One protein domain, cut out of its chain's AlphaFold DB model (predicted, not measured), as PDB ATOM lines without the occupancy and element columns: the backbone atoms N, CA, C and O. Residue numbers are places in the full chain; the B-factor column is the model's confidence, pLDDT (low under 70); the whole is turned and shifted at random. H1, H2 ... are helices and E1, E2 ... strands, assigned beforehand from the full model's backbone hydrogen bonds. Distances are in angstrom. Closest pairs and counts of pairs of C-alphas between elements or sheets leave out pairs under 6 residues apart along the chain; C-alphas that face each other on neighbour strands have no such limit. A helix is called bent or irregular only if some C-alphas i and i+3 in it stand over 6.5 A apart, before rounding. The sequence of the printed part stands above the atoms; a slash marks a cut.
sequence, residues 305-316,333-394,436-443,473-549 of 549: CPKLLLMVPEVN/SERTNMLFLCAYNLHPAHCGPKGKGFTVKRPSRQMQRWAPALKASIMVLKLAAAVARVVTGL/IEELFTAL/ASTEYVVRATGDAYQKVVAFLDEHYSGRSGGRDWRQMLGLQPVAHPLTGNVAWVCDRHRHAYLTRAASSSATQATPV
ATOM      1  N   CYS A 305       2.104 -46.504 -28.256       78.38
ATOM      2  CA  CYS A 305       2.268 -45.340 -29.138       78.38
ATOM      3  C   CYS A 305       3.646 -45.323 -29.839       78.38
ATOM      4  O   CYS A 305       4.523 -46.124 -29.501       78.38
ATOM      5  N   PRO A 306       3.873 -44.449 -30.842       84.94
ATOM      6  CA  PRO A 306       5.134 -44.372 -31.561       84.94
ATOM      7  C   PRO A 306       6.215 -43.782 -30.661       84.94
ATOM      8  O   PRO A 306       5.989 -42.793 -29.969       84.94
ATOM      9  N   LYS A 307       7.408 -44.381 -30.697       83.94
ATOM     10  CA  LYS A 307       8.560 -43.929 -29.898       83.94
ATOM     11  C   LYS A 307       9.301 -42.755 -30.533       83.94
ATOM     12  O   LYS A 307       9.967 -42.009 -29.832       83.94
ATOM     13  N   LEU A 308       9.207 -42.606 -31.855       85.44
ATOM     14  CA  LEU A 308       9.875 -41.537 -32.598       85.44
ATOM     15  C   LEU A 308       8.965 -40.316 -32.682       85.44
ATOM     16  O   LEU A 308       7.919 -40.360 -33.340       85.44
ATOM     17  N   LEU A 309       9.387 -39.235 -32.037       86.31
ATOM     18  CA  LEU A 309       8.646 -37.986 -31.967       86.31
ATOM     19  C   LEU A 309       9.509 -36.797 -32.393       86.31
ATOM     20  O   LEU A 309      10.729 -36.801 -32.276       86.31
ATOM     21  N   LEU A 310       8.845 -35.779 -32.925       86.06
ATOM     22  CA  LEU A 310       9.426 -34.523 -33.369       86.06
ATOM     23  C   LEU A 310       8.643 -33.385 -32.722       86.06
ATOM     24  O   LEU A 310       7.425 -33.284 -32.900       86.06
ATOM     25  N   MET A 311       9.336 -32.511 -31.998       81.25
ATOM     26  CA  MET A 311       8.730 -31.337 -31.371       81.25
ATOM     27  C   MET A 311       9.034 -30.076 -32.181       81.25
ATOM     28  O   MET A 311      10.182 -29.663 -32.299       81.25
ATOM     29  N   VAL A 312       7.997 -29.439 -32.733       81.56
ATOM     30  CA  VAL A 312       8.141 -28.256 -33.602       81.56
ATOM     31  C   VAL A 312       7.302 -27.098 -33.061       81.56
ATOM     32  O   VAL A 312       6.133 -27.307 -32.737       81.56
ATOM     33  N   PRO A 313       7.821 -25.859 -32.964       75.62
ATOM     34  CA  PRO A 313       7.015 -24.720 -32.530       75.62
ATOM     35  C   PRO A 313       5.837 -24.468 -33.486       75.62
ATOM     36  O   PRO A 313       5.976 -24.546 -34.708       75.62
ATOM     37  N   GLU A 314       4.671 -24.129 -32.936       73.75
ATOM     38  CA  GLU A 314       3.501 -23.775 -33.742       73.75
ATOM     39  C   GLU A 314       3.758 -22.461 -34.505       73.75
ATOM     40  O   GLU A 314       3.900 -21.383 -33.921       73.75
ATOM     41  N   VAL A 315       3.825 -22.533 -35.838       64.19
ATOM     42  CA  VAL A 315       3.992 -21.344 -36.680       64.19
ATOM     43  C   VAL A 315       2.619 -20.749 -36.977       64.19
ATOM     44  O   VAL A 315       1.855 -21.269 -37.791       64.19
ATOM     45  N   ASN A 316       2.309 -19.618 -36.345       56.84
ATOM     46  CA  ASN A 316       1.122 -18.836 -36.679       56.84
ATOM     47  C   ASN A 316       1.251 -18.283 -38.109       56.84
ATOM     48  O   ASN A 316       1.893 -17.262 -38.329       56.84
ATOM     49  N   SER A 333       6.306 -18.662 -29.736       57.47
ATOM     50  CA  SER A 333       5.184 -19.593 -29.632       57.47
ATOM     51  C   SER A 333       5.216 -20.287 -28.268       57.47
ATOM     52  O   SER A 333       6.131 -21.055 -27.976       57.47
ATOM     53  N   GLU A 334       4.200 -20.039 -27.444       67.12
ATOM     54  CA  GLU A 334       3.942 -20.775 -26.194       67.12
ATOM     55  C   GLU A 334       3.429 -22.203 -26.457       67.12
ATOM     56  O   GLU A 334       3.172 -22.967 -25.529       67.12
ATOM     57  N   ARG A 335       3.257 -22.575 -27.729       74.38
ATOM     58  CA  ARG A 335       2.714 -23.862 -28.161       74.38
ATOM     59  C   ARG A 335       3.703 -24.584 -29.066       74.38
ATOM     60  O   ARG A 335       4.221 -24.017 -30.033       74.38
ATOM     61  N   THR A 336       3.947 -25.842 -28.740       80.44
ATOM     62  CA  THR A 336       4.800 -26.757 -29.501       80.44
ATOM     63  C   THR A 336       3.928 -27.903 -29.984       80.44
ATOM     64  O   THR A 336       3.122 -28.426 -29.226       80.44
ATOM     65  N   ASN A 337       4.048 -28.285 -31.245       82.94
ATOM     66  CA  ASN A 337       3.365 -29.443 -31.795       82.94
ATOM     67  C   ASN A 337       4.293 -30.654 -31.707       82.94
ATOM     68  O   ASN A 337       5.406 -30.627 -32.230       82.94
ATOM     69  N   MET A 338       3.809 -31.706 -31.060       85.88
ATOM     70  CA  MET A 338       4.404 -33.032 -31.054       85.88
ATOM     71  C   MET A 338       3.870 -33.815 -32.255       85.88
ATOM     72  O   MET A 338       2.662 -34.024 -32.399       85.88
ATOM     73  N   LEU A 339       4.773 -34.223 -33.135       87.62
ATOM     74  CA  LEU A 339       4.496 -34.989 -34.344       87.62
ATOM     75  C   LEU A 339       5.152 -36.360 -34.212       87.62
ATOM     76  O   LEU A 339       6.321 -36.440 -33.852       87.62
ATOM     77  N   PHE A 340       4.442 -37.431 -34.547       89.44
ATOM     78  CA  PHE A 340       5.057 -38.754 -34.634       89.44
ATOM     79  C   PHE A 340       5.684 -38.975 -36.002       89.44
ATOM     80  O   PHE A 340       5.144 -38.536 -37.019       89.44
ATOM     81  N   LEU A 341       6.815 -39.673 -36.026       88.31
ATOM     82  CA  LEU A 341       7.543 -39.968 -37.253       88.31
ATOM     83  C   LEU A 341       7.279 -41.399 -37.720       88.31
ATOM     84  O   LEU A 341       7.168 -42.330 -36.925       88.31
ATOM     85  N   CYS A 342       7.221 -41.579 -39.035       88.88
ATOM     86  CA  CYS A 342       7.203 -42.897 -39.654       88.88
ATOM     87  C   CYS A 342       8.597 -43.537 -39.568       88.88
ATOM     88  O   CYS A 342       9.568 -42.963 -40.059       88.88
ATOM     89  N   ALA A 343       8.698 -44.752 -39.027       86.75
ATOM     90  CA  ALA A 343       9.980 -45.443 -38.857       86.75
ATOM     91  C   ALA A 343      10.722 -45.733 -40.179       86.75
ATOM     92  O   ALA A 343      11.934 -45.922 -40.172       86.75
ATOM     93  N   TYR A 344      10.023 -45.756 -41.320       86.44
ATOM     94  CA  TYR A 344      10.637 -46.041 -42.621       86.44
ATOM     95  C   TYR A 344      11.413 -44.854 -43.209       86.44
ATOM     96  O   TYR A 344      12.517 -45.025 -43.719       86.44
ATOM     97  N   ASN A 345      10.825 -43.657 -43.185       86.94
ATOM     98  CA  ASN A 345      11.371 -42.477 -43.863       86.94
ATOM     99  C   ASN A 345      11.604 -41.287 -42.926       86.94
ATOM    100  O   ASN A 345      11.982 -40.221 -43.405       86.94
ATOM    101  N   LEU A 346      11.323 -41.439 -41.630       87.06
ATOM    102  CA  LEU A 346      11.406 -40.394 -40.609       87.06
ATOM    103  C   LEU A 346      10.581 -39.139 -40.933       87.06
ATOM    104  O   LEU A 346      10.836 -38.067 -40.392       87.06
ATOM    105  N   HIS A 347       9.579 -39.247 -41.812       85.50
ATOM    106  CA  HIS A 347       8.695 -38.123 -42.101       85.50
ATOM    107  C   HIS A 347       7.585 -38.036 -41.048       85.50
ATOM    108  O   HIS A 347       7.084 -39.081 -40.609       85.50
ATOM    109  N   PRO A 348       7.152 -36.815 -40.684       84.31
ATOM    110  CA  PRO A 348       6.001 -36.614 -39.817       84.31
ATOM    111  C   PRO A 348       4.764 -37.289 -40.397       84.31
ATOM    112  O   PRO A 348       4.363 -37.024 -41.532       84.31
ATOM    113  N   ALA A 349       4.157 -38.168 -39.615       83.56
ATOM    114  CA  ALA A 349       2.893 -38.775 -39.964       83.56
ATOM    115  C   ALA A 349       1.740 -37.806 -39.697       83.56
ATOM    116  O   ALA A 349       1.784 -36.995 -38.769       83.56
ATOM    117  N   HIS A 350       0.670 -37.935 -40.480       80.25
ATOM    118  CA  HIS A 350      -0.573 -37.186 -40.298       80.25
ATOM    119  C   HIS A 350      -1.354 -37.696 -39.075       80.25
ATOM    120  O   HIS A 350      -2.417 -38.296 -39.194       80.25
ATOM    121  N   CYS A 351      -0.809 -37.465 -37.885       76.75
ATOM    122  CA  CYS A 351      -1.387 -37.846 -36.600       76.75
ATOM    123  C   CYS A 351      -1.940 -36.618 -35.847       76.75
ATOM    124  O   CYS A 351      -1.628 -35.471 -36.176       76.75
ATOM    125  N   GLY A 352      -2.803 -36.858 -34.856       74.81
ATOM    126  CA  GLY A 352      -3.422 -35.813 -34.033       74.81
ATOM    127  C   GLY A 352      -4.588 -35.057 -34.700       74.81
ATOM    128  O   GLY A 352      -4.993 -35.359 -35.831       74.81
ATOM    129  N   PRO A 353      -5.178 -34.062 -34.010       73.12
ATOM    130  CA  PRO A 353      -6.326 -33.310 -34.510       73.12
ATOM    131  C   PRO A 353      -6.046 -32.657 -35.871       73.12
ATOM    132  O   PRO A 353      -5.159 -31.815 -36.012       73.12
ATOM    133  N   LYS A 354      -6.829 -33.026 -36.895       75.31
ATOM    134  CA  LYS A 354      -6.678 -32.545 -38.287       75.31
ATOM    135  C   LYS A 354      -5.319 -32.898 -38.932       75.31
ATOM    136  O   LYS A 354      -4.926 -32.225 -39.882       75.31
ATOM    137  N   GLY A 355      -4.613 -33.915 -38.425       76.44
ATOM    138  CA  GLY A 355      -3.329 -34.379 -38.969       76.44
ATOM    139  C   GLY A 355      -2.164 -33.405 -38.762       76.44
ATOM    140  O   GLY A 355      -1.217 -33.424 -39.548       76.44
ATOM    141  N   LYS A 356      -2.262 -32.516 -37.761       79.81
ATOM    142  CA  LYS A 356      -1.285 -31.450 -37.470       79.81
ATOM    143  C   LYS A 356      -0.404 -31.722 -36.240       79.81
ATOM    144  O   LYS A 356       0.335 -30.831 -35.830       79.81
ATOM    145  N   GLY A 357      -0.474 -32.921 -35.666       82.31
ATOM    146  CA  GLY A 357       0.195 -33.274 -34.415       82.31
ATOM    147  C   GLY A 357      -0.607 -32.908 -33.169       82.31
ATOM    148  O   GLY A 357      -1.733 -32.413 -33.245       82.31
ATOM    149  N   PHE A 358      -0.012 -33.177 -32.012       85.25
ATOM    150  CA  PHE A 358      -0.577 -32.930 -30.690       85.25
ATOM    151  C   PHE A 358       0.032 -31.657 -30.111       85.25
ATOM    152  O   PHE A 358       1.249 -31.531 -30.007       85.25
ATOM    153  N   THR A 359      -0.801 -30.684 -29.760       83.56
ATOM    154  CA  THR A 359      -0.313 -29.396 -29.266       83.56
ATOM    155  C   THR A 359       0.003 -29.484 -27.778       83.56
ATOM    156  O   THR A 359      -0.893 -29.568 -26.943       83.56
ATOM    157  N   VAL A 360       1.287 -29.391 -27.452       82.00
ATOM    158  CA  VAL A 360       1.822 -29.294 -26.098       82.00
ATOM    159  C   VAL A 360       2.013 -27.816 -25.759       82.00
ATOM    160  O   VAL A 360       2.705 -27.071 -26.463       82.00
ATOM    161  N   LYS A 361       1.379 -27.356 -24.679       76.62
ATOM    162  CA  LYS A 361       1.634 -26.012 -24.146       76.62
ATOM    163  C   LYS A 361       2.987 -26.029 -23.449       76.62
ATOM    164  O   LYS A 361       3.200 -26.856 -22.572       76.62
ATOM    165  N   ARG A 362       3.889 -25.119 -23.814       69.12
ATOM    166  CA  ARG A 362       5.115 -24.929 -23.037       69.12
ATOM    167  C   ARG A 362       4.766 -24.307 -21.682       69.12
ATOM    168  O   ARG A 362       3.861 -23.466 -21.632       69.12
ATOM    169  N   PRO A 363       5.480 -24.679 -20.607       65.12
ATOM    170  CA  PRO A 363       5.378 -23.963 -19.345       65.12
ATOM    171  C   PRO A 363       5.690 -22.480 -19.577       65.12
ATOM    172  O   PRO A 363       6.482 -22.118 -20.454       65.12
ATOM    173  N   SER A 364       5.005 -21.600 -18.841       67.56
ATOM    174  CA  SER A 364       5.185 -20.157 -19.009       67.56
ATOM    175  C   SER A 364       6.645 -19.780 -18.736       67.56
ATOM    176  O   SER A 364       7.317 -20.413 -17.928       67.56
ATOM    177  N   ARG A 365       7.164 -18.716 -19.364       69.69
ATOM    178  CA  ARG A 365       8.553 -18.268 -19.110       69.69
ATOM    179  C   ARG A 365       8.817 -17.947 -17.639       69.69
ATOM    180  O   ARG A 365       9.948 -18.046 -17.182       69.69
ATOM    181  N   GLN A 366       7.781 -17.525 -16.916       66.75
ATOM    182  CA  GLN A 366       7.862 -17.319 -15.474       66.75
ATOM    183  C   GLN A 366       8.040 -18.658 -14.763       66.75
ATOM    184  O   GLN A 366       8.951 -18.782 -13.959       66.75
ATOM    185  N   MET A 367       7.242 -19.664 -15.115       64.06
ATOM    186  CA  MET A 367       7.363 -21.009 -14.562       64.06
ATOM    187  C   MET A 367       8.729 -21.625 -14.867       64.06
ATOM    188  O   MET A 367       9.389 -22.037 -13.932       64.06
ATOM    189  N   GLN A 368       9.229 -21.524 -16.100       68.31
ATOM    190  CA  GLN A 368      10.583 -21.976 -16.462       68.31
ATOM    191  C   GLN A 368      11.680 -21.264 -15.656       68.31
ATOM    192  O   GLN A 368      12.658 -21.872 -15.234       68.31
ATOM    193  N   ARG A 369      11.518 -19.956 -15.410       72.62
ATOM    194  CA  ARG A 369      12.463 -19.174 -14.601       72.62
ATOM    195  C   ARG A 369      12.435 -19.577 -13.126       72.62
ATOM    196  O   ARG A 369      13.470 -19.527 -12.470       72.62
ATOM    197  N   TRP A 370      11.264 -19.938 -12.610       70.56
ATOM    198  CA  TRP A 370      11.070 -20.340 -11.217       70.56
ATOM    199  C   TRP A 370      11.166 -21.853 -11.004       70.56
ATOM    200  O   TRP A 370      11.227 -22.277  -9.857       70.56
ATOM    201  N   ALA A 371      11.231 -22.665 -12.061       64.00
ATOM    202  CA  ALA A 371      11.271 -24.122 -11.986       64.00
ATOM    203  C   ALA A 371      12.430 -24.645 -11.120       64.00
ATOM    204  O   ALA A 371      12.168 -25.492 -10.264       64.00
ATOM    205  N   PRO A 372      13.667 -24.108 -11.208       67.00
ATOM    206  CA  PRO A 372      14.745 -24.520 -10.307       67.00
ATOM    207  C   PRO A 372      14.431 -24.212  -8.838       67.00
ATOM    208  O   PRO A 372      14.670 -25.040  -7.961       67.00
ATOM    209  N   ALA A 373      13.840 -23.044  -8.565       70.06
ATOM    210  CA  ALA A 373      13.460 -22.636  -7.214       70.06
ATOM    211  C   ALA A 373      12.292 -23.475  -6.669       70.06
ATOM    212  O   ALA A 373      12.302 -23.864  -5.504       70.06
ATOM    213  N   LEU A 374      11.316 -23.808  -7.518       63.12
ATOM    214  CA  LEU A 374      10.211 -24.703  -7.184       63.12
ATOM    215  C   LEU A 374      10.725 -26.113  -6.882       63.12
ATOM    216  O   LEU A 374      10.384 -26.657  -5.834       63.12
ATOM    217  N   LYS A 375      11.609 -26.668  -7.719       65.50
ATOM    218  CA  LYS A 375      12.235 -27.981  -7.490       65.50
ATOM    219  C   LYS A 375      12.993 -28.013  -6.161       65.50
ATOM    220  O   LYS A 375      12.766 -28.914  -5.358       65.50
ATOM    221  N   ALA A 376      13.808 -26.991  -5.891       65.31
ATOM    222  CA  ALA A 376      14.513 -26.854  -4.618       65.31
ATOM    223  C   ALA A 376      13.538 -26.765  -3.431       65.31
ATOM    224  O   ALA A 376      13.715 -27.458  -2.434       65.31
ATOM    225  N   SER A 377      12.465 -25.974  -3.550       58.94
ATOM    226  CA  SER A 377      11.465 -25.841  -2.484       58.94
ATOM    227  C   SER A 377      10.728 -27.152  -2.194       58.94
ATOM    228  O   SER A 377      10.503 -27.477  -1.031       58.94
ATOM    229  N   ILE A 378      10.419 -27.944  -3.225       68.88
ATOM    230  CA  ILE A 378       9.781 -29.256  -3.076       68.88
ATOM    231  C   ILE A 378      10.749 -30.255  -2.439       68.88
ATOM    232  O   ILE A 378      10.340 -31.004  -1.555       68.88
ATOM    233  N   MET A 379      12.030 -30.245  -2.819       64.44
ATOM    234  CA  MET A 379      13.053 -31.079  -2.178       64.44
ATOM    235  C   MET A 379      13.218 -30.739  -0.695       64.44
ATOM    236  O   MET A 379      13.225 -31.642   0.137       64.44
ATOM    237  N   VAL A 380      13.265 -29.451  -0.348       72.00
ATOM    238  CA  VAL A 380      13.310 -29.007   1.054       72.00
ATOM    239  C   VAL A 380      12.051 -29.446   1.802       72.00
ATOM    240  O   VAL A 380      12.150 -29.926   2.926       72.00
ATOM    241  N   LEU A 381      10.873 -29.347   1.180       67.06
ATOM    242  CA  LEU A 381       9.618 -29.798   1.781       67.06
ATOM    243  C   LEU A 381       9.603 -31.320   2.003       67.06
ATOM    244  O   LEU A 381       9.156 -31.782   3.049       67.06
ATOM    245  N   LYS A 382      10.124 -32.099   1.048       70.75
ATOM    246  CA  LYS A 382      10.279 -33.555   1.164       70.75
ATOM    247  C   LYS A 382      11.254 -33.938   2.267       70.75
ATOM    248  O   LYS A 382      10.945 -34.820   3.061       70.75
ATOM    249  N   LEU A 383      12.395 -33.259   2.339       67.50
ATOM    250  CA  LEU A 383      13.387 -33.470   3.386       67.50
ATOM    251  C   LEU A 383      12.804 -33.115   4.756       67.50
ATOM    252  O   LEU A 383      12.911 -33.901   5.690       67.50
ATOM    253  N   ALA A 384      12.108 -31.984   4.863       67.12
ATOM    254  CA  ALA A 384      11.418 -31.580   6.082       67.12
ATOM    255  C   ALA A 384      10.332 -32.588   6.486       67.12
ATOM    256  O   ALA A 384      10.217 -32.910   7.664       67.12
ATOM    257  N   ALA A 385       9.576 -33.137   5.531       67.44
ATOM    258  CA  ALA A 385       8.587 -34.181   5.790       67.44
ATOM    259  C   ALA A 385       9.237 -35.504   6.237       67.44
ATOM    260  O   ALA A 385       8.737 -36.147   7.158       67.44
ATOM    261  N   ALA A 386      10.364 -35.892   5.636       64.19
ATOM    262  CA  ALA A 386      11.129 -37.073   6.031       64.19
ATOM    263  C   ALA A 386      11.711 -36.917   7.445       64.19
ATOM    264  O   ALA A 386      11.536 -37.796   8.286       64.19
ATOM    265  N   VAL A 387      12.320 -35.766   7.745       67.00
ATOM    266  CA  VAL A 387      12.840 -35.435   9.080       67.00
ATOM    267  C   VAL A 387      11.705 -35.367  10.100       67.00
ATOM    268  O   VAL A 387      11.815 -35.955  11.172       67.00
ATOM    269  N   ALA A 388      10.580 -34.728   9.771       63.78
ATOM    270  CA  ALA A 388       9.410 -34.687  10.642       63.78
ATOM    271  C   ALA A 388       8.877 -36.094  10.934       63.78
ATOM    272  O   ALA A 388       8.546 -36.381  12.081       63.78
ATOM    273  N   ARG A 389       8.852 -37.002   9.951       67.75
ATOM    274  CA  ARG A 389       8.457 -38.403  10.159       67.75
ATOM    275  C   ARG A 389       9.396 -39.128  11.126       67.75
ATOM    276  O   ARG A 389       8.915 -39.826  12.012       67.75
ATOM    277  N   VAL A 390      10.710 -38.931  10.988       64.25
ATOM    278  CA  VAL A 390      11.724 -39.537  11.873       64.25
ATOM    279  C   VAL A 390      11.642 -38.973  13.295       64.25
ATOM    280  O   VAL A 390      11.741 -39.723  14.259       64.25
ATOM    281  N   VAL A 391      11.430 -37.664  13.438       66.25
ATOM    282  CA  VAL A 391      11.454 -36.978  14.740       66.25
ATOM    283  C   VAL A 391      10.124 -37.096  15.488       66.25
ATOM    284  O   VAL A 391      10.116 -37.193  16.712       66.25
ATOM    285  N   THR A 392       8.991 -37.076  14.781       66.75
ATOM    286  CA  THR A 392       7.655 -37.039  15.408       66.75
ATOM    287  C   THR A 392       6.935 -38.386  15.414       66.75
ATOM    288  O   THR A 392       5.908 -38.510  16.074       66.75
ATOM    289  N   GLY A 393       7.434 -39.395  14.687       53.72
ATOM    290  CA  GLY A 393       6.823 -40.728  14.614       53.72
ATOM    291  C   GLY A 393       5.437 -40.763  13.954       53.72
ATOM    292  O   GLY A 393       4.798 -41.813  13.925       53.72
ATOM    293  N   LEU A 394       4.951 -39.636  13.420       51.97
ATOM    294  CA  LEU A 394       3.646 -39.554  12.775       51.97
ATOM    295  C   LEU A 394       3.713 -40.065  11.325       51.97
ATOM    296  O   LEU A 394       4.519 -39.569  10.529       51.97
ATOM    297  N   ILE A 436       4.717 -31.669 -17.761       40.75
ATOM    298  CA  ILE A 436       5.200 -31.219 -19.088       40.75
ATOM    299  C   ILE A 436       6.665 -30.808 -19.019       40.75
ATOM    300  O   ILE A 436       7.427 -31.105 -19.932       40.75
ATOM    301  N   GLU A 437       7.082 -30.169 -17.928       41.56
ATOM    302  CA  GLU A 437       8.475 -29.759 -17.733       41.56
ATOM    303  C   GLU A 437       9.390 -30.985 -17.608       41.56
ATOM    304  O   GLU A 437      10.394 -31.058 -18.299       41.56
ATOM    305  N   GLU A 438       8.959 -32.022 -16.881       50.09
ATOM    306  CA  GLU A 438       9.662 -33.312 -16.806       50.09
ATOM    307  C   GLU A 438       9.712 -34.070 -18.141       50.09
ATOM    308  O   GLU A 438      10.652 -34.821 -18.371       50.09
ATOM    309  N   LEU A 439       8.725 -33.884 -19.026       44.94
ATOM    310  CA  LEU A 439       8.755 -34.454 -20.376       44.94
ATOM    311  C   LEU A 439       9.854 -33.774 -21.201       44.94
ATOM    312  O   LEU A 439      10.626 -34.450 -21.865       44.94
ATOM    313  N   PHE A 440       9.947 -32.443 -21.134       49.09
ATOM    314  CA  PHE A 440      11.011 -31.695 -21.802       49.09
ATOM    315  C   PHE A 440      12.389 -32.002 -21.201       49.09
ATOM    316  O   PHE A 440      13.326 -32.184 -21.962       49.09
ATOM    317  N   THR A 441      12.506 -32.116 -19.876       51.94
ATOM    318  CA  THR A 441      13.772 -32.437 -19.199       51.94
ATOM    319  C   THR A 441      14.231 -33.872 -19.477       51.94
ATOM    320  O   THR A 441      15.372 -34.057 -19.877       51.94
ATOM    321  N   ALA A 442      13.354 -34.879 -19.380       49.06
ATOM    322  CA  ALA A 442      13.721 -36.277 -19.644       49.06
ATOM    323  C   ALA A 442      14.096 -36.533 -21.116       49.06
ATOM    324  O   ALA A 442      14.965 -37.348 -21.400       49.06
ATOM    325  N   LEU A 443      13.464 -35.821 -22.057       47.72
ATOM    326  CA  LEU A 443      13.805 -35.896 -23.483       47.72
ATOM    327  C   LEU A 443      15.127 -35.182 -23.821       47.72
ATOM    328  O   LEU A 443      15.682 -35.445 -24.882       47.72
ATOM    329  N   ALA A 473      17.993 -28.954 -40.791       36.53
ATOM    330  CA  ALA A 473      18.020 -28.481 -39.404       36.53
ATOM    331  C   ALA A 473      17.098 -29.291 -38.461       36.53
ATOM    332  O   ALA A 473      16.968 -28.951 -37.292       36.53
ATOM    333  N   SER A 474      16.402 -30.325 -38.958       47.19
ATOM    334  CA  SER A 474      15.335 -31.014 -38.214       47.19
ATOM    335  C   SER A 474      15.746 -32.313 -37.523       47.19
ATOM    336  O   SER A 474      14.913 -32.885 -36.828       47.19
ATOM    337  N   THR A 475      16.973 -32.810 -37.703       45.56
ATOM    338  CA  THR A 475      17.426 -34.030 -37.004       45.56
ATOM    339  C   THR A 475      17.752 -33.778 -35.532       45.56
ATOM    340  O   THR A 475      17.604 -34.694 -34.740       45.56
ATOM    341  N   GLU A 476      18.091 -32.539 -35.164       48.78
ATOM    342  CA  GLU A 476      18.365 -32.087 -33.783       48.78
ATOM    343  C   GLU A 476      17.104 -32.064 -32.889       48.78
ATOM    344  O   GLU A 476      17.184 -31.870 -31.692       48.78
ATOM    345  N   TYR A 477      15.910 -32.277 -33.456       63.09
ATOM    346  CA  TYR A 477      14.640 -32.255 -32.711       63.09
ATOM    347  C   TYR A 477      13.910 -33.603 -32.730       63.09
ATOM    348  O   TYR A 477      12.755 -33.691 -32.297       63.09
ATOM    349  N   VAL A 478      14.542 -34.640 -33.294       69.19
ATOM    350  CA  VAL A 478      13.993 -35.997 -33.308       69.19
ATOM    351  C   VAL A 478      14.375 -36.666 -32.003       69.19
ATOM    352  O   VAL A 478      15.534 -37.010 -31.804       69.19
ATOM    353  N   VAL A 479      13.386 -36.904 -31.153       78.69
ATOM    354  CA  VAL A 479      13.601 -37.607 -29.894       78.69
ATOM    355  C   VAL A 479      12.994 -38.997 -29.977       78.69
ATOM    356  O   VAL A 479      11.919 -39.209 -30.552       78.69
ATOM    357  N   ARG A 480      13.700 -39.971 -29.408       81.88
ATOM    358  CA  ARG A 480      13.188 -41.320 -29.215       81.88
ATOM    359  C   ARG A 480      12.788 -41.468 -27.755       81.88
ATOM    360  O   ARG A 480      13.649 -41.632 -26.913       81.88
ATOM    361  N   ALA A 481      11.494 -41.454 -27.462       79.31
ATOM    362  CA  ALA A 481      11.029 -41.667 -26.097       79.31
ATOM    363  C   ALA A 481      11.259 -43.128 -25.672       79.31
ATOM    364  O   ALA A 481      10.744 -44.056 -26.313       79.31
ATOM    365  N   THR A 482      12.010 -43.329 -24.589       79.00
ATOM    366  CA  THR A 482      12.193 -44.630 -23.930       79.00
ATOM    367  C   THR A 482      11.858 -44.548 -22.434       79.00
ATOM    368  O   THR A 482      11.613 -43.457 -21.920       79.00
ATOM    369  N   GLY A 483      11.725 -45.700 -21.764       81.69
ATOM    370  CA  GLY A 483      11.496 -45.790 -20.313       81.69
ATOM    371  C   GLY A 483      10.385 -44.876 -19.779       81.69
ATOM    372  O   GLY A 483       9.265 -44.850 -20.301       81.69
ATOM    373  N   ASP A 484      10.718 -44.092 -18.755       76.69
ATOM    374  CA  ASP A 484       9.789 -43.181 -18.079       76.69
ATOM    375  C   ASP A 484       9.302 -42.048 -18.986       76.69
ATOM    376  O   ASP A 484       8.139 -41.644 -18.910       76.69
ATOM    377  N   ALA A 485      10.150 -41.558 -19.900       77.50
ATOM    378  CA  ALA A 485       9.756 -40.533 -20.863       77.50
ATOM    379  C   ALA A 485       8.636 -41.047 -21.781       77.50
ATOM    380  O   ALA A 485       7.672 -40.330 -22.054       77.50
ATOM    381  N   TYR A 486       8.713 -42.315 -22.202       82.25
ATOM    382  CA  TYR A 486       7.654 -42.958 -22.979       82.25
ATOM    383  C   TYR A 486       6.346 -43.070 -22.182       82.25
ATOM    384  O   TYR A 486       5.285 -42.719 -22.704       82.25
ATOM    385  N   GLN A 487       6.406 -43.472 -20.908       81.25
ATOM    386  CA  GLN A 487       5.213 -43.547 -20.054       81.25
ATOM    387  C   GLN A 487       4.552 -42.176 -19.864       81.25
ATOM    388  O   GLN A 487       3.329 -42.063 -19.939       81.25
ATOM    389  N   LYS A 488       5.346 -41.109 -19.716       82.69
ATOM    390  CA  LYS A 488       4.839 -39.730 -19.628       82.69
ATOM    391  C   LYS A 488       4.164 -39.273 -20.924       82.69
ATOM    392  O   LYS A 488       3.116 -38.631 -20.862       82.69
ATOM    393  N   VAL A 489       4.699 -39.641 -22.096       83.25
ATOM    394  CA  VAL A 489       4.035 -39.383 -23.390       83.25
ATOM    395  C   VAL A 489       2.679 -40.089 -23.449       83.25
ATOM    396  O   VAL A 489       1.685 -39.465 -23.819       83.25
ATOM    397  N   VAL A 490       2.619 -41.368 -23.071       83.06
ATOM    398  CA  VAL A 490       1.371 -42.147 -23.071       83.06
ATOM    399  C   VAL A 490       0.348 -41.536 -22.111       83.06
ATOM    400  O   VAL A 490      -0.791 -41.303 -22.515       83.06
ATOM    401  N   ALA A 491       0.757 -41.198 -20.886       83.31
ATOM    402  CA  ALA A 491      -0.103 -40.563 -19.891       83.31
ATOM    403  C   ALA A 491      -0.647 -39.209 -20.374       83.31
ATOM    404  O   ALA A 491      -1.843 -38.955 -20.253       83.31
ATOM    405  N   PHE A 492       0.194 -38.373 -20.995       84.19
ATOM    406  CA  PHE A 492      -0.228 -37.104 -21.594       84.19
ATOM    407  C   PHE A 492      -1.291 -37.306 -22.687       84.19
ATOM    408  O   PHE A 492      -2.281 -36.572 -22.746       84.19
ATOM    409  N   LEU A 493      -1.095 -38.295 -23.565       83.31
ATOM    410  CA  LEU A 493      -2.054 -38.603 -24.625       83.31
ATOM    411  C   LEU A 493      -3.379 -39.117 -24.056       83.31
ATOM    412  O   LEU A 493      -4.441 -38.663 -24.487       83.31
ATOM    413  N   ASP A 494      -3.326 -40.016 -23.073       81.31
ATOM    414  CA  ASP A 494      -4.519 -40.498 -22.386       81.31
ATOM    415  C   ASP A 494      -5.240 -39.337 -21.674       81.31
ATOM    416  O   ASP A 494      -6.423 -39.119 -21.918       81.31
ATOM    417  N   GLU A 495      -4.559 -38.497 -20.899       82.25
ATOM    418  CA  GLU A 495      -5.191 -37.398 -20.153       82.25
ATOM    419  C   GLU A 495      -5.860 -36.350 -21.063       82.25
ATOM    420  O   GLU A 495      -6.991 -35.923 -20.815       82.25
ATOM    421  N   HIS A 496      -5.178 -35.931 -22.132       77.25
ATOM    422  CA  HIS A 496      -5.624 -34.798 -22.949       77.25
ATOM    423  C   HIS A 496      -6.392 -35.186 -24.211       77.25
ATOM    424  O   HIS A 496      -7.089 -34.343 -24.783       77.25
ATOM    425  N   TYR A 497      -6.267 -36.436 -24.657       74.19
ATOM    426  CA  TYR A 497      -6.819 -36.883 -25.930       74.19
ATOM    427  C   TYR A 497      -7.618 -38.194 -25.832       74.19
ATOM    428  O   TYR A 497      -8.164 -38.625 -26.851       74.19
ATOM    429  N   SER A 498      -7.785 -38.808 -24.647       67.38
ATOM    430  CA  SER A 498      -8.762 -39.895 -24.457       67.38
ATOM    431  C   SER A 498     -10.172 -39.345 -24.155       67.38
ATOM    432  O   SER A 498     -10.623 -39.149 -23.031       67.38
ATOM    433  N   GLY A 499     -10.905 -39.029 -25.223       59.50
ATOM    434  CA  GLY A 499     -12.340 -39.319 -25.307       59.50
ATOM    435  C   GLY A 499     -13.348 -38.734 -24.300       59.50
ATOM    436  O   GLY A 499     -14.433 -39.300 -24.215       59.50
ATOM    437  N   ARG A 500     -13.124 -37.609 -23.602       50.31
ATOM    438  CA  ARG A 500     -14.228 -36.961 -22.837       50.31
ATOM    439  C   ARG A 500     -15.291 -36.258 -23.694       50.31
ATOM    440  O   ARG A 500     -16.321 -35.849 -23.168       50.31
ATOM    441  N   SER A 501     -15.099 -36.130 -25.006       44.31
ATOM    442  CA  SER A 501     -16.063 -35.437 -25.870       44.31
ATOM    443  C   SER A 501     -16.032 -35.948 -27.313       44.31
ATOM    444  O   SER A 501     -15.428 -35.327 -28.183       44.31
ATOM    445  N   GLY A 502     -16.666 -37.098 -27.561       47.44
ATOM    446  CA  GLY A 502     -17.324 -37.436 -28.836       47.44
ATOM    447  C   GLY A 502     -16.524 -37.405 -30.147       47.44
ATOM    448  O   GLY A 502     -17.138 -37.445 -31.209       47.44
ATOM    449  N   GLY A 503     -15.192 -37.335 -30.144       48.47
ATOM    450  CA  GLY A 503     -14.452 -37.193 -31.397       48.47
ATOM    451  C   GLY A 503     -12.988 -37.591 -31.317       48.47
ATOM    452  O   GLY A 503     -12.146 -36.747 -31.034       48.47
ATOM    453  N   ARG A 504     -12.718 -38.838 -31.723       51.94
ATOM    454  CA  ARG A 504     -11.405 -39.439 -32.036       51.94
ATOM    455  C   ARG A 504     -10.507 -39.715 -30.827       51.94
ATOM    456  O   ARG A 504      -9.800 -38.842 -30.342       51.94
ATOM    457  N   ASP A 505     -10.527 -40.979 -30.415       63.47
ATOM    458  CA  ASP A 505      -9.524 -41.605 -29.554       63.47
ATOM    459  C   ASP A 505      -8.142 -41.460 -30.212       63.47
ATOM    460  O   ASP A 505      -7.984 -41.810 -31.385       63.47
ATOM    461  N   TRP A 506      -7.144 -40.929 -29.498       65.81
ATOM    462  CA  TRP A 506      -5.780 -40.813 -30.031       65.81
ATOM    463  C   TRP A 506      -5.205 -42.177 -30.425       65.81
ATOM    464  O   TRP A 506      -4.335 -42.231 -31.291       65.81
ATOM    465  N   ARG A 507      -5.743 -43.272 -29.863       61.41
ATOM    466  CA  ARG A 507      -5.430 -44.660 -30.232       61.41
ATOM    467  C   ARG A 507      -5.810 -44.989 -31.680       61.41
ATOM    468  O   ARG A 507      -5.215 -45.877 -32.282       61.41
ATOM    469  N   GLN A 508      -6.729 -44.233 -32.286       58.09
ATOM    470  CA  GLN A 508      -6.986 -44.247 -33.729       58.09
ATOM    471  C   GLN A 508      -5.991 -43.320 -34.439       58.09
ATOM    472  O   GLN A 508      -6.374 -42.309 -35.028       58.09
ATOM    473  N   MET A 509      -4.691 -43.610 -34.365       61.38
ATOM    474  CA  MET A 509      -3.678 -42.817 -35.066       61.38
ATOM    475  C   MET A 509      -3.842 -42.978 -36.584       61.38
ATOM    476  O   MET A 509      -3.261 -43.877 -37.180       61.38
ATOM    477  N   LEU A 510      -4.631 -42.080 -37.191       62.00
ATOM    478  CA  LEU A 510      -5.093 -42.011 -38.593       62.00
ATOM    479  C   LEU A 510      -3.984 -41.911 -39.673       62.00
ATOM    480  O   LEU A 510      -4.201 -41.357 -40.749       62.00
ATOM    481  N   GLY A 511      -2.789 -42.434 -39.412       70.06
ATOM    482  CA  GLY A 511      -1.710 -42.511 -40.385       70.06
ATOM    483  C   GLY A 511      -0.469 -43.279 -39.937       70.06
ATOM    484  O   GLY A 511       0.503 -43.261 -40.684       70.06
ATOM    485  N   LEU A 512      -0.454 -43.918 -38.759       81.94
ATOM    486  CA  LEU A 512       0.621 -44.825 -38.344       81.94
ATOM    487  C   LEU A 512       0.020 -46.123 -37.827       81.94
ATOM    488  O   LEU A 512      -0.832 -46.108 -36.942       81.94
ATOM    489  N   GLN A 513       0.529 -47.234 -38.337       83.31
ATOM    490  CA  GLN A 513       0.197 -48.565 -37.872       83.31
ATOM    491  C   GLN A 513       1.412 -49.204 -37.195       83.31
ATOM    492  O   GLN A 513       2.540 -49.044 -37.673       83.31
ATOM    493  N   PRO A 514       1.201 -49.941 -36.096       84.69
ATOM    494  CA  PRO A 514       2.241 -50.755 -35.498       84.69
ATOM    495  C   PRO A 514       2.508 -51.973 -36.387       84.69
ATOM    496  O   PRO A 514       1.593 -52.711 -36.754       84.69
ATOM    497  N   VAL A 515       3.774 -52.195 -36.711       85.19
ATOM    498  CA  VAL A 515       4.263 -53.282 -37.553       85.19
ATOM    499  C   VAL A 515       5.415 -53.958 -36.820       85.19
ATOM    500  O   VAL A 515       6.428 -53.321 -36.527       85.19
ATOM    501  N   ALA A 516       5.265 -55.245 -36.514       82.19
ATOM    502  CA  ALA A 516       6.342 -56.035 -35.930       82.19
ATOM    503  C   ALA A 516       7.459 -56.238 -36.961       82.19
ATOM    504  O   ALA A 516       7.206 -56.606 -38.111       82.19
ATOM    505  N   HIS A 517       8.701 -55.989 -36.555       82.25
ATOM    506  CA  HIS A 517       9.862 -56.265 -37.384       82.25
ATOM    507  C   HIS A 517       9.995 -57.786 -37.589       82.25
ATOM    508  O   HIS A 517       9.961 -58.528 -36.604       82.25
ATOM    509  N   PRO A 518      10.192 -58.267 -38.831       73.12
ATOM    510  CA  PRO A 518      10.145 -59.692 -39.157       73.12
ATOM    511  C   PRO A 518      11.225 -60.545 -38.476       73.12
ATOM    512  O   PRO A 518      11.041 -61.750 -38.361       73.12
ATOM    513  N   LEU A 519      12.326 -59.937 -38.027       70.94
ATOM    514  CA  LEU A 519      13.435 -60.642 -37.361       70.94
ATOM    515  C   LEU A 519      13.441 -60.508 -35.841       70.94
ATOM    516  O   LEU A 519      13.677 -61.471 -35.130       70.94
ATOM    517  N   THR A 520      13.222 -59.297 -35.335       76.00
ATOM    518  CA  THR A 520      13.446 -58.984 -33.919       76.00
ATOM    519  C   THR A 520      12.158 -59.028 -33.108       76.00
ATOM    520  O   THR A 520      12.211 -59.010 -31.885       76.00
ATOM    521  N   GLY A 521      10.995 -59.020 -33.768       74.00
ATOM    522  CA  GLY A 521       9.696 -58.876 -33.104       74.00
ATOM    523  C   GLY A 521       9.433 -57.462 -32.581       74.00
ATOM    524  O   GLY A 521       8.340 -57.174 -32.109       74.00
ATOM    525  N   ASN A 522      10.392 -56.541 -32.719       81.19
ATOM    526  CA  ASN A 522      10.228 -55.168 -32.262       81.19
ATOM    527  C   ASN A 522       9.138 -54.451 -33.053       81.19
ATOM    528  O   ASN A 522       9.175 -54.407 -34.285       81.19
ATOM    529  N   VAL A 523       8.190 -53.843 -32.348       82.62
ATOM    530  CA  VAL A 523       7.107 -53.089 -32.972       82.62
ATOM    531  C   VAL A 523       7.616 -51.710 -33.388       82.62
ATOM    532  O   VAL A 523       7.997 -50.879 -32.563       82.62
ATOM    533  N   ALA A 524       7.594 -51.455 -34.692       86.44
ATOM    534  CA  ALA A 524       7.838 -50.145 -35.276       86.44
ATOM    535  C   ALA A 524       6.525 -49.531 -35.757       86.44
ATOM    536  O   ALA A 524       5.618 -50.234 -36.190       86.44
ATOM    537  N   TRP A 525       6.424 -48.208 -35.727       88.38
ATOM    538  CA  TRP A 525       5.243 -47.503 -36.215       88.38
ATOM    539  C   TRP A 525       5.516 -46.930 -37.600       88.38
ATOM    540  O   TRP A 525       6.423 -46.117 -37.792       88.38
ATOM    541  N   VAL A 526       4.743 -47.378 -38.584       88.25
ATOM    542  CA  VAL A 526       4.956 -47.078 -40.004       88.25
ATOM    543  C   VAL A 526       3.657 -46.558 -40.593       88.25
ATOM    544  O   VAL A 526       2.584 -47.041 -40.243       88.25
ATOM    545  N   CYS A 527       3.721 -45.573 -41.487       88.81
ATOM    546  CA  CYS A 527       2.505 -45.108 -42.144       88.81
ATOM    547  C   CYS A 527       2.020 -46.098 -43.203       88.81
ATOM    548  O   CYS A 527       2.825 -46.811 -43.805       88.81
ATOM    549  N   ASP A 528       0.714 -46.101 -43.473       84.62
ATOM    550  CA  ASP A 528       0.069 -47.067 -44.377       84.62
ATOM    551  C   ASP A 528       0.755 -47.141 -45.744       84.62
ATOM    552  O   ASP A 528       1.001 -48.224 -46.274       84.62
ATOM    553  N   ARG A 529       1.179 -45.986 -46.275       87.75
ATOM    554  CA  ARG A 529       1.898 -45.889 -47.554       87.75
ATOM    555  C   ARG A 529       3.246 -46.620 -47.552       87.75
ATOM    556  O   ARG A 529       3.662 -47.118 -48.593       87.75
ATOM    557  N   HIS A 530       3.945 -46.657 -46.420       90.62
ATOM    558  CA  HIS A 530       5.281 -47.253 -46.312       90.62
ATOM    559  C   HIS A 530       5.285 -48.628 -45.648       90.62
ATOM    560  O   HIS A 530       6.341 -49.251 -45.591       90.62
ATOM    561  N   ARG A 531       4.135 -49.133 -45.185       87.06
ATOM    562  CA  ARG A 531       4.034 -50.433 -44.511       87.06
ATOM    563  C   ARG A 531       4.645 -51.562 -45.340       87.06
ATOM    564  O   ARG A 531       5.472 -52.312 -44.831       87.06
ATOM    565  N   HIS A 532       4.275 -51.656 -46.617       88.06
ATOM    566  CA  HIS A 532       4.780 -52.714 -47.491       88.06
ATOM    567  C   HIS A 532       6.287 -52.569 -47.741       88.06
ATOM    568  O   HIS A 532       7.037 -53.502 -47.488       88.06
ATOM    569  N   ALA A 533       6.752 -51.371 -48.113       89.62
ATOM    570  CA  ALA A 533       8.174 -51.098 -48.343       89.62
ATOM    571  C   ALA A 533       9.045 -51.343 -47.097       89.62
ATOM    572  O   ALA A 533      10.166 -51.835 -47.212       89.62
ATOM    573  N   TYR A 534       8.527 -51.034 -45.906       87.75
ATOM    574  CA  TYR A 534       9.194 -51.318 -44.639       87.75
ATOM    575  C   TYR A 534       9.361 -52.823 -44.415       87.75
ATOM    576  O   TYR A 534      10.470 -53.270 -44.129       87.75
ATOM    577  N   LEU A 535       8.294 -53.608 -44.601       86.25
ATOM    578  CA  LEU A 535       8.341 -55.065 -44.465       86.25
ATOM    579  C   LEU A 535       9.274 -55.702 -45.496       86.25
ATOM    580  O   LEU A 535      10.104 -56.527 -45.128       86.25
ATOM    581  N   THR A 536       9.203 -55.273 -46.759       86.75
ATOM    582  CA  THR A 536      10.104 -55.754 -47.811       86.75
ATOM    583  C   THR A 536      11.557 -55.437 -47.473       86.75
ATOM    584  O   THR A 536      12.403 -56.322 -47.544       86.75
ATOM    585  N   ARG A 537      11.868 -54.207 -47.037       85.56
ATOM    586  CA  ARG A 537      13.237 -53.816 -46.658       85.56
ATOM    587  C   ARG A 537      13.748 -54.605 -45.455       85.56
ATOM    588  O   ARG A 537      14.903 -55.027 -45.458       85.56
ATOM    589  N   ALA A 538      12.903 -54.818 -44.452       80.81
ATOM    590  CA  ALA A 538      13.254 -55.598 -43.274       80.81
ATOM    591  C   ALA A 538      13.508 -57.079 -43.618       80.81
ATOM    592  O   ALA A 538      14.472 -57.655 -43.125       80.81
ATOM    593  N   ALA A 539      12.716 -57.654 -44.529       77.94
ATOM    594  CA  ALA A 539      12.924 -59.002 -45.067       77.94
ATOM    595  C   ALA A 539      14.109 -59.103 -46.051       77.94
ATOM    596  O   ALA A 539      14.670 -60.173 -46.247       77.94
ATOM    597  N   SER A 540      14.516 -58.001 -46.686       75.44
ATOM    598  CA  SER A 540      15.698 -57.989 -47.566       75.44
ATOM    599  C   SER A 540      16.991 -57.892 -46.760       75.44
ATOM    600  O   SER A 540      17.988 -58.522 -47.093       75.44
ATOM    601  N   SER A 541      16.966 -57.116 -45.672       65.38
ATOM    602  CA  SER A 541      18.129 -56.904 -44.801       65.38
ATOM    603  C   SER A 541      18.524 -58.180 -44.045       65.38
ATOM    604  O   SER A 541      19.682 -58.339 -43.674       65.38
ATOM    605  N   SER A 542      17.586 -59.117 -43.861       54.84
ATOM    606  CA  SER A 542      17.855 -60.432 -43.272       54.84
ATOM    607  C   SER A 542      18.618 -61.374 -44.195       54.84
ATOM    608  O   SER A 542      19.424 -62.163 -43.718       54.84
ATOM    609  N   ALA A 543      18.413 -61.279 -45.513       51.28
ATOM    610  CA  ALA A 543      19.110 -62.132 -46.476       51.28
ATOM    611  C   ALA A 543      20.624 -61.859 -46.511       51.28
ATOM    612  O   ALA A 543      21.397 -62.725 -46.901       51.28
ATOM    613  N   THR A 544      21.057 -60.669 -46.076       45.78
ATOM    614  CA  THR A 544      22.472 -60.267 -46.045       45.78
ATOM    615  C   THR A 544      23.168 -60.568 -44.713       45.78
ATOM    616  O   THR A 544      24.391 -60.583 -44.671       45.78
ATOM    617  N   GLN A 545      22.422 -60.806 -43.626       41.62
ATOM    618  CA  GLN A 545      22.981 -61.184 -42.314       41.62
ATOM    619  C   GLN A 545      22.978 -62.702 -42.061       41.62
ATOM    620  O   GLN A 545      23.582 -63.150 -41.094       41.62
ATOM    621  N   ALA A 546      22.326 -63.493 -42.919       32.84
ATOM    622  CA  ALA A 546      22.214 -64.948 -42.784       32.84
ATOM    623  C   ALA A 546      23.336 -65.747 -43.482       32.84
ATOM    624  O   ALA A 546      23.262 -66.972 -43.536       32.84
ATOM    625  N   THR A 547      24.372 -65.095 -44.022       27.67
ATOM    626  CA  THR A 547      25.628 -65.779 -44.368       27.67
ATOM    627  C   THR A 547      26.455 -65.956 -43.093       27.67
ATOM    628  O   THR A 547      26.900 -64.941 -42.549       27.67
ATOM    629  N   PRO A 548      26.655 -67.189 -42.595       29.28
ATOM    630  CA  PRO A 548      27.564 -67.417 -41.482       29.28
ATOM    631  C   PRO A 548      28.994 -67.065 -41.918       29.28
ATOM    632  O   PRO A 548      29.380 -67.333 -43.058       29.28
ATOM    633  N   VAL A 549      29.736 -66.419 -41.015       31.05
ATOM    634  CA  VAL A 549      31.206 -66.346 -41.057       31.05
ATOM    635  C   VAL A 549      31.768 -67.706 -40.683       31.05
ATOM    636  O   VAL A 549      31.196 -68.310 -39.745       31.05
TER     637      VAL A 549
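This is residues 305 to 316, 333 to 394, 436 to 443 and 473 to 549 of the 549 residues of the protein "Protein kinase domain-containing protein" of Ectocarpus sp. CCAP 1310/34 (UniProt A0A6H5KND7). A small, strongly twisted sheet of four strands, E3, E2, E1 and E4, has helix H3 running across one face, and the short helix H2 packs on H3. From one end of this body the kinked helix H1 leads into an arm that sticks out, residues 372 to 394, of which 372 to 392 belong to H1; at the other end the hairpin of E5 and E6 makes a second small unit, with H4 packing on it through residues 528 to 535, and residues 543 to 549, of which 543 to 545 belong to H4, stick out as a tail. The printed part has 159 residues, with four named helices and six named strands in the order E1 E2 E3 H1 H2 E4 H3 E5 E6 H4, and its class is mixed, helices and strands. Both sheets, E3 E2 E1 E4 and E5 E6, are antiparallel. The whole is loose, with a radius of gyration of the C-alphas of 20.9 A and spans of 67 by 49 by 36 A.

Start with E1, residues 308 to 313, and look for E2, residues 335 to 340: they are antiparallel at 155 degrees, with N 337 and O 312 at 2.7 A. E3, residues 358 to 361, is an edge strand and forms a hairpin with E2; N 360 and O 336 are 2.7 A apart. At the other edge E4, residues 478 to 480, is antiparallel to E1 at 141 degrees, with N 309 and O 479 at 2.9 A. H1, residues 365 to 392, is not on this sheet and touches no helix. H3, residues 483 to 497, is on the sheet at a height of 9.8 A, over E3 and only just not over E2, where 2 of its C-alphas fall; on the local plane it stands at 84 degrees to E3, across the strands. With residues 485 to 489 alone H3 touches H2, residues 437 to 443: the closest C-alphas, of Ala 442 and Ala 485, are 5.9 A apart, at a steep tilt of 46 degrees, opposite ways. Further on, E5, residues 513 to 516, and E6, residues 523 to 526, form a hairpin at 140 degrees, with N 515 and O 524 at 2.7 A. The closest C-alphas of E5 and H4, residues 528 to 545, are those of Gln 513 and Asp 528, 6.7 A apart. Every O i to N i+4 pair is within hydrogen-bond range in H2 and H3, but 22 of 24 are in H1 and 8 of 14 in H4.

Find C-alpha 308 at (9.875, -41.537, -32.598); from there E1 runs 17.1 A to C-alpha 313. E2 measures 16.4 A, E3 9.8 A and E4 6.8 A. H1 begins at C-alpha 365, (8.553, -18.268, -19.110), and measures 39.3 A, with a kink of 45 degrees near residue 372; it is irregular, C-alphas 369 and 372 being 7.2 A apart. H2 measures 10.0 A, H3 21.1 A, E5 9.9 A and E6 9.5 A. H4 measures 27.0 A, ends at C-alpha 545, (22.981, -61.184, -42.314), and is irregular, with C-alphas 529 and 532 at 7.4 A.

The two C-alphas farthest apart are those of Thr 392 and Thr 547, 68.7 A. Look for three cuts: C-alphas 316 and 333 are 8.2 A apart, 394 and 436 33.0 A, and 443 and 473 18.1 A. The links E2 to E3 and H3 to E5 are long. The mean pLDDT of the printed part is 71.0, and 68 residues are under 70, among them residues 383 to 394, 436 to 443, 498 to 510 and 541 to 549.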